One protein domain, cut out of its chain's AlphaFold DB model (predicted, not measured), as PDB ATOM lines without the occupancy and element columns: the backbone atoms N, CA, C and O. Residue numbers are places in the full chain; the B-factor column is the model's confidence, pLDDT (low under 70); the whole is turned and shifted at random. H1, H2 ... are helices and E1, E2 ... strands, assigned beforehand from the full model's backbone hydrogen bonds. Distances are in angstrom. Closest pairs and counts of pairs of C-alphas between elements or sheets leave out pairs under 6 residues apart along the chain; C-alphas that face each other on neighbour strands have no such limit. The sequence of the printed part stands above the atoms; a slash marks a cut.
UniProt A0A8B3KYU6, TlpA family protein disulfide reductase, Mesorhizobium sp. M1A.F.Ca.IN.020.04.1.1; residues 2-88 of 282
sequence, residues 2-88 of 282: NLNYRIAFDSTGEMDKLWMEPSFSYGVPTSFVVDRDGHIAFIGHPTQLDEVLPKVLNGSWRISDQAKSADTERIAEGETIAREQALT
ATOM      1  N   ASN A   2     255.971 406.673 418.194       71.88
ATOM      2  CA  ASN A   2     256.592 406.022 419.356       71.88
ATOM      3  C   ASN A   2     256.657 407.038 420.498       71.88
ATOM      4  O   ASN A   2     257.607 407.813 420.588       71.88
ATOM      5  N   LEU A   3     255.619 407.074 421.329       79.81
ATOM      6  CA  LEU A   3     255.602 407.932 422.508       79.81
ATOM      7  C   LEU A   3     256.419 407.271 423.621       79.81
ATOM      8  O   LEU A   3     256.276 406.081 423.887       79.81
ATOM      9  N   ASN A   4     257.280 408.048 424.270       90.19
ATOM     10  CA  ASN A   4     258.100 407.611 425.402       90.19
ATOM     11  C   ASN A   4     257.383 407.783 426.757       90.19
ATOM     12  O   ASN A   4     258.014 407.665 427.805       90.19
ATOM     13  N   TYR A   5     256.075 408.051 426.743       83.88
ATOM     14  CA  TYR A   5     255.231 408.205 427.924       83.88
ATOM     15  C   TYR A   5     253.950 407.376 427.796       83.88
ATOM     16  O   TYR A   5     253.512 407.020 426.701       83.88
ATOM     17  N   ARG A   6     253.356 407.044 428.947       88.75
ATOM     18  CA  ARG A   6     252.091 406.305 429.015       88.75
ATOM     19  C   ARG A   6     250.930 407.266 428.802       88.75
ATOM     20  O   ARG A   6     250.929 408.356 429.363       88.75
ATOM     21  N   ILE A   7     249.939 406.827 428.038       89.19
ATOM     22  CA  ILE A   7     248.664 407.521 427.876       89.19
ATOM     23  C   ILE A   7     247.590 406.688 428.565       89.19
ATOM     24  O   ILE A   7     247.551 405.469 428.401       89.19
ATOM     25  N   ALA A   8     246.727 407.360 429.319       89.00
ATOM     26  CA  ALA A   8     245.462 406.822 429.794       89.00
ATOM     27  C   ALA A   8     244.319 407.598 429.129       89.00
ATOM     28  O   ALA A   8     244.482 408.769 428.788       89.00
ATOM     29  N   PHE A   9     243.184 406.934 428.932       91.50
ATOM     30  CA  PHE A   9     241.977 407.522 428.364       91.50
ATOM     31  C   PHE A   9     240.831 407.355 429.356       91.50
ATOM     32  O   PHE A   9     240.632 406.259 429.881       91.50
ATOM     33  N   ASP A  10     240.097 408.435 429.594       92.19
ATOM     34  CA  ASP A  10     238.869 408.433 430.378       92.19
ATOM     35  C   ASP A  10     237.664 408.430 429.427       92.19
ATOM     36  O   ASP A  10     237.451 409.379 428.674       92.19
ATOM     37  N   SER A  11     236.886 407.347 429.464       92.56
ATOM     38  CA  SER A  11     235.644 407.203 428.697       92.56
ATOM     39  C   SER A  11     234.382 407.474 429.519       92.56
ATOM     40  O   SER A  11     233.283 407.399 428.973       92.56
ATOM     41  N   THR A  12     234.507 407.686 430.830       93.88
ATOM     42  CA  THR A  12     233.381 407.826 431.770       93.88
ATOM     43  C   THR A  12     233.114 409.287 432.140       93.88
ATOM     44  O   THR A  12     232.031 409.602 432.643       93.88
ATOM     45  N   GLY A  13     234.067 410.183 431.857       90.88
ATOM     46  CA  GLY A  13     234.001 411.602 432.211       90.88
ATOM     47  C   GLY A  13     234.330 411.856 433.683       90.88
ATOM     48  O   GLY A  13     233.932 412.876 434.245       90.88
ATOM     49  N   GLU A  14     235.012 410.916 434.337       93.75
ATOM     50  CA  GLU A  14     235.480 411.060 435.715       93.75
ATOM     51  C   GLU A  14     236.546 412.149 435.854       93.75
ATOM     52  O   GLU A  14     236.559 412.847 436.865       93.75
ATOM     53  N   MET A  15     237.402 412.351 434.851       91.88
ATOM     54  CA  MET A  15     238.403 413.421 434.862       91.88
ATOM     55  C   MET A  15     237.744 414.799 434.859       91.88
ATOM     56  O   MET A  15     238.178 415.687 435.589       91.88
ATOM     57  N   ASP A  16     236.664 414.973 434.101       90.81
ATOM     58  CA  ASP A  16     235.924 416.233 434.078       90.81
ATOM     59  C   ASP A  16     235.320 416.539 435.461       90.81
ATOM     60  O   ASP A  16     235.589 417.576 436.062       90.81
ATOM     61  N   LYS A  17     234.621 415.561 436.048       91.44
ATOM     62  CA  LYS A  17     233.922 415.716 437.336       91.44
ATOM     63  C   LYS A  17     234.839 415.783 438.556       91.44
ATOM     64  O   LYS A  17     234.535 416.472 439.523       91.44
ATOM     65  N   LEU A  18     235.913 414.996 438.574       93.75
ATOM     66  CA  LEU A  18     236.763 414.837 439.762       93.75
ATOM     67  C   LEU A  18     238.003 415.732 439.729       93.75
ATOM     68  O   LEU A  18     238.590 415.967 440.783       93.75
ATOM     69  N   TRP A  19     238.396 416.225 438.551       93.06
ATOM     70  CA  TRP A  19     239.573 417.081 438.395       93.06
ATOM     71  C   TRP A  19     239.215 418.454 437.841       93.06
ATOM     72  O   TRP A  19     239.496 419.438 438.517       93.06
ATOM     73  N   MET A  20     238.577 418.532 436.668       93.69
ATOM     74  CA  MET A  20     238.347 419.804 435.965       93.69
ATOM     75  C   MET A  20     237.347 420.710 436.695       93.69
ATOM     76  O   MET A  20     237.649 421.880 436.943       93.69
ATOM     77  N   GLU A  21     236.187 420.170 437.091       92.38
ATOM     78  CA  GLU A  21     235.159 420.911 437.835       92.38
ATOM     79  C   GLU A  21     235.690 421.425 439.191       92.38
ATOM     80  O   GLU A  21     235.612 422.633 439.427       92.38
ATOM     81  N   PRO A  22     236.293 420.597 440.078       94.31
ATOM     82  CA  PRO A  22     236.777 421.075 441.373       94.31
ATOM     83  C   PRO A  22     237.973 422.025 441.261       94.31
ATOM     84  O   PRO A  22     238.195 422.842 442.155       94.31
ATOM     85  N   SER A  23     238.756 421.929 440.181       94.19
ATOM     86  CA  SER A  23     239.864 422.844 439.916       94.19
ATOM     87  C   SER A  23     239.456 424.080 439.123       94.19
ATOM     88  O   SER A  23     240.344 424.815 438.689       94.19
ATOM     89  N   PHE A  24     238.163 424.333 438.891       94.31
ATOM     90  CA  PHE A  24     237.703 425.499 438.127       94.31
ATOM     91  C   PHE A  24     238.407 425.626 436.759       94.31
ATOM     92  O   PHE A  24     238.661 426.721 436.265       94.31
ATOM     93  N   SER A  25     238.806 424.496 436.170       92.19
ATOM     94  CA  SER A  25     239.625 424.443 434.959       92.19
ATOM     95  C   SER A  25     238.786 423.901 433.820       92.19
ATOM     96  O   SER A  25     238.830 422.720 433.522       92.19
ATOM     97  N   TYR A  26     238.001 424.767 433.186       87.88
ATOM     98  CA  TYR A  26     237.062 424.365 432.130       87.88
ATOM     99  C   TYR A  26     237.661 424.427 430.714       87.88
ATOM    100  O   TYR A  26     237.021 424.016 429.750       87.88
ATOM    101  N   GLY A  27     238.876 424.964 430.570       84.56
ATOM    102  CA  GLY A  27     239.572 425.088 429.289       84.56
ATOM    103  C   GLY A  27     240.361 423.833 428.912       84.56
ATOM    104  O   GLY A  27     240.924 423.151 429.768       84.56
ATOM    105  N   VAL A  28     240.461 423.554 427.612       85.81
ATOM    106  CA  VAL A  28     241.347 422.520 427.061       85.81
ATOM    107  C   VAL A  28     242.313 423.143 426.042       85.81
ATOM    108  O   VAL A  28     241.883 423.988 425.258       85.81
ATOM    109  N   PRO A  29     243.599 422.738 426.016       91.56
ATOM    110  CA  PRO A  29     244.234 421.758 426.900       91.56
ATOM    111  C   PRO A  29     244.585 422.330 428.291       91.56
ATOM    112  O   PRO A  29     245.009 423.475 428.414       91.56
ATOM    113  N   THR A  30     244.485 421.491 429.329       94.25
ATOM    114  CA  THR A  30     244.891 421.798 430.715       94.25
ATOM    115  C   THR A  30     245.856 420.729 431.226       94.25
ATOM    116  O   THR A  30     245.674 419.540 430.981       94.25
ATOM    117  N   SER A  31     246.897 421.158 431.934       95.06
ATOM    118  CA  SER A  31     247.907 420.314 432.572       95.06
ATOM    119  C   SER A  31     247.785 420.381 434.085       95.06
ATOM    120  O   SER A  31     247.645 421.466 434.639       95.06
ATOM    121  N   PHE A  32     247.943 419.232 434.743       95.94
ATOM    122  CA  PHE A  32     248.123 419.120 436.189       95.94
ATOM    123  C   PHE A  32     249.528 418.581 436.457       95.94
ATOM    124  O   PHE A  32     249.899 417.527 435.937       95.94
ATOM    125  N   VAL A  33     250.317 419.287 437.263       95.81
ATOM    126  CA  VAL A  33     251.659 418.843 437.667       95.81
ATOM    127  C   VAL A  33     251.615 418.413 439.122       95.81
ATOM    128  O   VAL A  33     251.252 419.205 439.988       95.81
ATOM    129  N   VAL A  34     252.023 417.176 439.391       94.06
ATOM    130  CA  VAL A  34     252.207 416.645 440.747       94.06
ATOM    131  C   VAL A  34     253.697 416.671 441.076       94.06
ATOM    132  O   VAL A  34     254.512 416.195 440.286       94.06
ATOM    133  N   ASP A  35     254.066 417.257 442.214       92.38
ATOM    134  CA  ASP A  35     255.465 417.352 442.630       92.38
ATOM    135  C   ASP A  35     255.973 416.114 443.382       92.38
ATOM    136  O   ASP A  35     255.278 415.112 443.550       92.38
ATOM    137  N   ARG A  36     257.234 416.180 443.831       91.00
ATOM    138  CA  ARG A  36     257.915 415.079 444.530       91.00
ATOM    139  C   ARG A  36     257.269 414.719 445.869       91.00
ATOM    140  O   ARG A  36     257.451 413.593 446.321       91.00
ATOM    141  N   ASP A  37     256.526 415.651 446.463       90.62
ATOM    142  CA  ASP A  37     255.815 415.454 447.725       90.62
ATOM    143  C   ASP A  37     254.389 414.927 447.502       90.62
ATOM    144  O   ASP A  37     253.645 414.731 448.458       90.62
ATOM    145  N   GLY A  38     253.994 414.704 446.244       92.44
ATOM    146  CA  GLY A  38     252.695 414.151 445.893       92.44
ATOM    147  C   GLY A  38     251.544 415.153 445.940       92.44
ATOM    148  O   GLY A  38     250.397 414.712 445.966       92.44
ATOM    149  N   HIS A  39     251.800 416.470 445.923       92.06
ATOM    150  CA  HIS A  39     250.711 417.445 445.783       92.06
ATOM    151  C   HIS A  39     250.725 418.148 444.431       92.06
ATOM    152  O   HIS A  39     251.750 418.241 443.750       92.06
ATOM    153  N   ILE A  40     249.557 418.671 444.057       93.62
ATOM    154  CA  ILE A  40     249.398 419.479 442.853       93.62
ATOM    155  C   ILE A  40     250.224 420.754 443.030       93.62
ATOM    156  O   ILE A  40     250.010 421.533 443.957       93.62
ATOM    157  N   ALA A  41     251.219 420.923 442.169       94.81
ATOM    158  CA  ALA A  41     252.087 422.088 442.133       94.81
ATOM    159  C   ALA A  41     251.628 423.110 441.093       94.81
ATOM    160  O   ALA A  41     251.916 424.289 441.252       94.81
ATOM    161  N   PHE A  42     250.928 422.686 440.041       96.31
ATOM    162  CA  PHE A  42     250.460 423.579 438.984       96.31
ATOM    163  C   PHE A  42     249.224 423.018 438.285       96.31
ATOM    164  O   PHE A  42     249.140 421.807 438.058       96.31
ATOM    165  N   ILE A  43     248.314 423.922 437.914       96.69
ATOM    166  CA  ILE A  43     247.171 423.674 437.038       96.69
ATOM    167  C   ILE A  43     247.127 424.812 436.017       96.69
ATOM    168  O   ILE A  43     247.036 425.973 436.413       96.69
ATOM    169  N   GLY A  44     247.201 424.504 434.724       94.19
ATOM    170  CA  GLY A  44     247.172 425.535 433.682       94.19
ATOM    171  C   GLY A  44     247.522 425.021 432.291       94.19
ATOM    172  O   GLY A  44     247.582 423.814 432.054       94.19
ATOM    173  N   HIS A  45     247.745 425.932 431.348       93.75
ATOM    174  CA  HIS A  45     247.950 425.571 429.949       93.75
ATOM    175  C   HIS A  45     249.323 424.889 429.742       93.75
ATOM    176  O   HIS A  45     250.327 425.364 430.283       93.75
ATOM    177  N   PRO A  46     249.425 423.812 428.933       93.38
ATOM    178  CA  PRO A  46     250.683 423.092 428.713       93.38
ATOM    179  C   PRO A  46     251.856 423.957 428.229       93.38
ATOM    180  O   PRO A  46     253.005 423.646 428.523       93.38
ATOM    181  N   THR A  47     251.596 425.057 427.517       94.19
ATOM    182  CA  THR A  47     252.658 425.966 427.036       94.19
ATOM    183  C   THR A  47     253.403 426.681 428.163       94.19
ATOM    184  O   THR A  47     254.481 427.215 427.931       94.19
ATOM    185  N   GLN A  48     252.856 426.696 429.380       94.12
ATOM    186  CA  GLN A  48     253.493 427.300 430.551       94.12
ATOM    187  C   GLN A  48     254.498 426.344 431.220       94.12
ATOM    188  O   GLN A  48     255.282 426.764 432.073       94.12
ATOM    189  N   LEU A  49     254.497 425.055 430.856       95.31
ATOM    190  CA  LEU A  49     255.283 424.034 431.550       95.31
ATOM    191  C   LEU A  49     256.797 424.244 431.435       95.31
ATOM    192  O   LEU A  49     257.501 423.953 432.402       95.31
ATOM    193  N   ASP A  50     257.299 424.793 430.326       96.06
ATOM    194  CA  ASP A  50     258.735 425.073 430.154       96.06
ATOM    195  C   ASP A  50     259.263 426.059 431.209       96.06
ATOM    196  O   ASP A  50     260.399 425.942 431.674       96.06
ATOM    197  N   GLU A  51     258.422 427.003 431.638       94.69
ATOM    198  CA  GLU A  51     258.753 427.953 432.699       94.69
ATOM    199  C   GLU A  51     258.528 427.358 434.100       94.69
ATOM    200  O   GLU A  51     259.323 427.578 435.020       94.69
ATOM    201  N   VAL A  52     257.433 426.615 434.275       95.94
ATOM    202  CA  VAL A  52     256.975 426.128 435.582       95.94
ATOM    203  C   VAL A  52     257.793 424.931 436.067       95.94
ATOM    204  O   VAL A  52     258.193 424.892 437.233       95.94
ATOM    205  N   LEU A  53     258.086 423.953 435.203       96.31
ATOM    206  CA  LEU A  53     258.719 422.693 435.608       96.31
ATOM    207  C   LEU A  53     260.088 422.881 436.285       96.31
ATOM    208  O   LEU A  53     260.291 422.273 437.341       96.31
ATOM    209  N   PRO A  54     261.015 423.735 435.798       96.62
ATOM    210  CA  PRO A  54     262.273 423.989 436.503       96.62
ATOM    211  C   PRO A  54     262.072 424.531 437.928       96.62
ATOM    212  O   PRO A  54     262.801 424.145 438.846       96.62
ATOM    213  N   LYS A  55     261.058 425.386 438.131       95.62
ATOM    214  CA  LYS A  55     260.709 425.985 439.433       95.62
ATOM    215  C   LYS A  55     260.027 424.983 440.368       95.62
ATOM    216  O   LYS A  55     260.200 425.047 441.583       95.62
ATOM    217  N   VAL A  56     259.260 424.043 439.821       95.94
ATOM    218  CA  VAL A  56     258.696 422.926 440.595       95.94
ATOM    219  C   VAL A  56     259.817 421.988 441.047       95.94
ATOM    220  O   VAL A  56     259.889 421.641 442.223       95.94
ATOM    221  N   LEU A  57     260.742 421.632 440.149       94.31
ATOM    222  CA  LEU A  57     261.844 420.707 440.442       94.31
ATOM    223  C   LEU A  57     262.810 421.224 441.514       94.31
ATOM    224  O   LEU A  57     263.340 420.425 442.284       94.31
ATOM    225  N   ASN A  58     263.041 422.537 441.571       93.44
ATOM    226  CA  ASN A  58     263.897 423.158 442.584       93.44
ATOM    227  C   ASN A  58     263.137 423.608 443.851       93.44
ATOM    228  O   ASN A  58     263.745 424.205 444.738       93.44
ATOM    229  N   GLY A  59     261.828 423.337 443.941       91.00
ATOM    230  CA  GLY A  59     260.992 423.629 445.111       91.00
ATOM    231  C   GLY A  59     260.576 425.095 445.278       91.00
ATOM    232  O   GLY A  59     259.916 425.427 446.261       91.00
ATOM    233  N   SER A  60     260.923 425.982 444.339       93.62
ATOM    234  CA  SER A  60     260.606 427.414 444.442       93.62
ATOM    235  C   SER A  60     259.186 427.779 444.001       93.62
ATOM    236  O   SER A  60     258.689 428.833 444.388       93.62
ATOM    237  N   TRP A  61     258.511 426.926 443.222       94.75
ATOM    238  CA  TRP A  61     257.206 427.257 442.641       94.75
ATOM    239  C   TRP A  61     256.073 427.359 443.671       94.75
ATOM    240  O   TRP A  61     255.421 428.397 443.744       94.75
ATOM    241  N   ARG A  62     255.848 426.321 444.494       88.19
ATOM    242  CA  ARG A  62     254.648 426.202 445.355       88.19
ATOM    243  C   ARG A  62     254.437 427.406 446.280       88.19
ATOM    244  O   ARG A  62     253.306 427.810 446.514       88.19
ATOM    245  N   ILE A  63     255.514 427.958 446.832       89.19
ATOM    246  CA  ILE A  63     255.443 429.087 447.774       89.19
ATOM    247  C   ILE A  63     255.552 430.453 447.086       89.19
ATOM    248  O   ILE A  63     255.441 431.478 447.761       89.19
ATOM    249  N   SER A  64     255.779 430.471 445.768       94.88
ATOM    250  CA  SER A  64     255.950 431.703 445.006       94.88
ATOM    251  C   SER A  64     254.646 432.485 444.899       94.88
ATOM    252  O   SER A  64     253.552 431.922 444.826       94.88
ATOM    253  N   ASP A  65     254.768 433.805 444.825       96.12
ATOM    254  CA  ASP A  65     253.616 434.667 444.570       96.12
ATOM    255  C   ASP A  65     253.084 434.492 443.140       96.12
ATOM    256  O   ASP A  65     251.890 434.662 442.907       96.12
ATOM    257  N   GLN A  66     253.933 434.052 442.204       94.12
ATOM    258  CA  GLN A  66     253.526 433.712 440.841       94.12
ATOM    259  C   GLN A  66     252.527 432.546 440.821       94.12
ATOM    260  O   GLN A  66     251.488 432.655 440.177       94.12
ATOM    261  N   ALA A  67     252.805 431.465 441.558       94.00
ATOM    262  CA  ALA A  67     251.894 430.324 441.656       94.00
ATOM    263  C   ALA A  67     250.550 430.726 442.282       94.00
ATOM    264  O   ALA A  67     249.495 430.420 441.734       94.00
ATOM    265  N   LYS A  68     250.581 431.495 443.381       95.00
ATOM    266  CA  LYS A  68     249.363 431.995 444.044       95.00
ATOM    267  C   LYS A  68     248.534 432.901 443.137       95.00
ATOM    268  O   LYS A  68     247.308 432.816 443.148       95.00
ATOM    269  N   SER A  69     249.191 433.772 442.370       94.69
ATOM    270  CA  SER A  69     248.520 434.648 441.409       94.69
ATOM    271  C   SER A  69     247.855 433.837 440.302       94.69
ATOM    272  O   SER A  69     246.683 434.066 440.025       94.69
ATOM    273  N   ALA A  70     248.564 432.857 439.730       92.56
ATOM    274  CA  ALA A  70     248.023 431.988 438.686       92.56
ATOM    275  C   ALA A  70     246.813 431.176 439.179       92.56
ATOM    276  O   ALA A  70     245.808 431.080 438.481       92.56
ATOM    277  N   ASP A  71     246.866 430.643 440.404       94.62
ATOM    278  CA  ASP A  71     245.729 429.939 441.002       94.62
ATOM    279  C   ASP A  71     244.543 430.872 441.269       94.62
ATOM    280  O   ASP A  71     243.399 430.489 441.035       94.62
ATOM    281  N   THR A  72     244.803 432.096 441.735       95.38
ATOM    282  CA  THR A  72     243.753 433.093 441.995       95.38
ATOM    283  C   THR A  72     243.044 433.495 440.705       95.38
ATOM    284  O   THR A  72     241.817 433.540 440.674       95.38
ATOM    285  N   GLU A  73     243.804 433.749 439.639       93.44
ATOM    286  CA  GLU A  73     243.281 434.081 438.311       93.44
ATOM    287  C   GLU A  73     242.450 432.927 437.747       93.44
ATOM    288  O   GLU A  73     241.269 433.113 437.451       93.44
ATOM    289  N   ARG A  74     243.005 431.707 437.738       94.44
ATOM    290  CA  ARG A  74     242.303 430.494 437.294       94.44
ATOM    291  C   ARG A  74     240.989 430.274 438.046       94.44
ATOM    292  O   ARG A  74     239.975 429.964 437.426       94.44
ATOM    293  N   ILE A  75     240.987 430.413 439.375       95.38
ATOM    294  CA  ILE A  75     239.771 430.239 440.185       95.38
ATOM    295  C   ILE A  75     238.754 431.336 439.862       95.38
ATOM    296  O   ILE A  75     237.586 431.022 439.672       95.38
ATOM    297  N   ALA A  76     239.166 432.601 439.757       94.81
ATOM    298  CA  ALA A  76     238.251 433.704 439.460       94.81
ATOM    299  C   ALA A  76     237.602 433.576 438.066       94.81
ATOM    300  O   ALA A  76     236.393 433.785 437.911       94.81
ATOM    301  N   GLU A  77     238.389 433.197 437.058       92.75
ATOM    302  CA  GLU A  77     237.889 432.904 435.713       92.75
ATOM    303  C   GLU A  77     236.927 431.716 435.730       92.75
ATOM    304  O   GLU A  77     235.796 431.809 435.242       92.75
ATOM    305  N   GLY A  78     237.338 430.609 436.347       93.56
ATOM    306  CA  GLY A  78     236.512 429.416 436.407       93.56
ATOM    307  C   GLY A  78     235.251 429.601 437.246       93.56
ATOM    308  O   GLY A  78     234.214 429.069 436.875       93.56
ATOM    309  N   GLU A  79     235.252 430.406 438.309       94.81
ATOM    310  CA  GLU A  79     234.026 430.755 439.040       94.81
ATOM    311  C   GLU A  79     233.012 431.466 438.139       94.81
ATOM    312  O   GLU A  79     231.807 431.230 438.245       94.81
ATOM    313  N   THR A  80     233.487 432.332 437.244       92.00
ATOM    314  CA  THR A  80     232.627 433.030 436.282       92.00
ATOM    315  C   THR A  80     232.008 432.036 435.299       92.00
ATOM    316  O   THR A  80     230.792 432.055 435.090       92.00
ATOM    317  N   ILE A  81     232.817 431.112 434.770       91.00
ATOM    318  CA  ILE A  81     232.358 430.038 433.877       91.00
ATOM    319  C   ILE A  81     231.379 429.107 434.603       91.00
ATOM    320  O   ILE A  81     230.317 428.805 434.068       91.00
ATOM    321  N   ALA A  82     231.679 428.706 435.838       92.31
ATOM    322  CA  ALA A  82     230.838 427.829 436.649       92.31
ATOM    323  C   ALA A  82     229.462 428.449 436.921       92.31
ATOM    324  O   ALA A  82     228.442 427.769 436.821       92.31
ATOM    325  N   ARG A  83     229.409 429.754 437.225       91.69
ATOM    326  CA  ARG A  83     228.142 430.484 437.397       91.69
ATOM    327  C   ARG A  83     227.333 430.490 436.104       91.69
ATOM    328  O   ARG A  83     226.133 430.233 436.140       91.69
ATOM    329  N   GLU A  84     227.976 430.740 434.968       90.69
ATOM    330  CA  GLU A  84     227.303 430.687 433.670       90.69
ATOM    331  C   GLU A  84     226.811 429.269 433.329       90.69
ATOM    332  O   GLU A  84     225.673 429.093 432.889       90.69
ATOM    333  N   GLN A  85     227.621 428.239 433.571       90.44
ATOM    334  CA  GLN A  85     227.242 426.839 433.377       90.44
ATOM    335  C   GLN A  85     226.081 426.436 434.287       90.44
ATOM    336  O   GLN A  85     225.150 425.787 433.824       90.44
ATOM    337  N   ALA A  86     226.070 426.864 435.549       92.50
ATOM    338  CA  ALA A  86     224.969 426.586 436.469       92.50
ATOM    339  C   ALA A  86     223.631 427.161 435.970       92.50
ATOM    340  O   ALA A  86     222.587 426.536 436.150       92.50
ATOM    341  N   LEU A  87     223.663 428.322 435.306       92.75
ATOM    342  CA  LEU A  87     222.479 428.940 434.704       92.75
ATOM    343  C   LEU A  87     222.080 428.275 433.377       92.75
ATOM    344  O   LEU A  87     220.896 428.102 433.102       92.75
ATOM    345  N   THR A  88     223.053 427.899 432.545       94.19
ATOM    346  CA  THR A  88     222.799 427.396 431.184       94.19
ATOM    347  C   THR A  88     222.572 425.889 431.114       94.19
ATOM    348  O   THR A  88     221.834 425.426 430.246       94.19
TER     349      THR A  88
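AT A GLANCE: This is residues 2 to 88 of the 282 residues of the protein "TlpA family protein disulfide reductase" of Mesorhizobium sp. M1A.F.Ca.IN.020.04.1.1 (UniProt A0A8B3KYU6). A small hairpin, E1 and E2, sits near the middle, with H2 over one face and the start of the long helix H3 beside E2; residues 2 to 15 and 83 to 88 stick out. The 87 printed residues hold H1, E1, E2, H2 and H3 in that order, mostly helix, with an antiparallel sheet. The whole is only just compact, close to loose: radius of gyration of the C-alphas 14.3 A, spans 42 by 37 by 22 A.

HOW THE PARTS SIT: Look first at the hairpin of E1, residues 31 to 34, and E2, residues 40 to 44, antiparallel at 170 degrees, with N 31 and O 44 2.7 A apart, within hydrogen-bond range. H2, residues 46 to 57, comes closest to E2 at the C-alphas of Ala 41 and Val 56, 6.8 A. For H3, residues 65 to 88, and E2, find Phe 42 and Ala 67, their closest C-alphas, 7.4 A. H1, residues 14 to 20, is apart from E2, H2 and H3. Every O i to N i+4 pair is within hydrogen-bond range in H1 and H3, 4 of 8 in H2.

IN THESE COORDINATES: Find C-alpha 14, where H1 begins, at (235.480, 411.060, 435.715). H3 runs 34.4 A to C-alpha 88 at (222.799, 427.396, 431.184); H2 spans 16.4 A.

THE WHOLE: The printed part has no cut, no link is long, and no printed residue is under 70 in pLDDT.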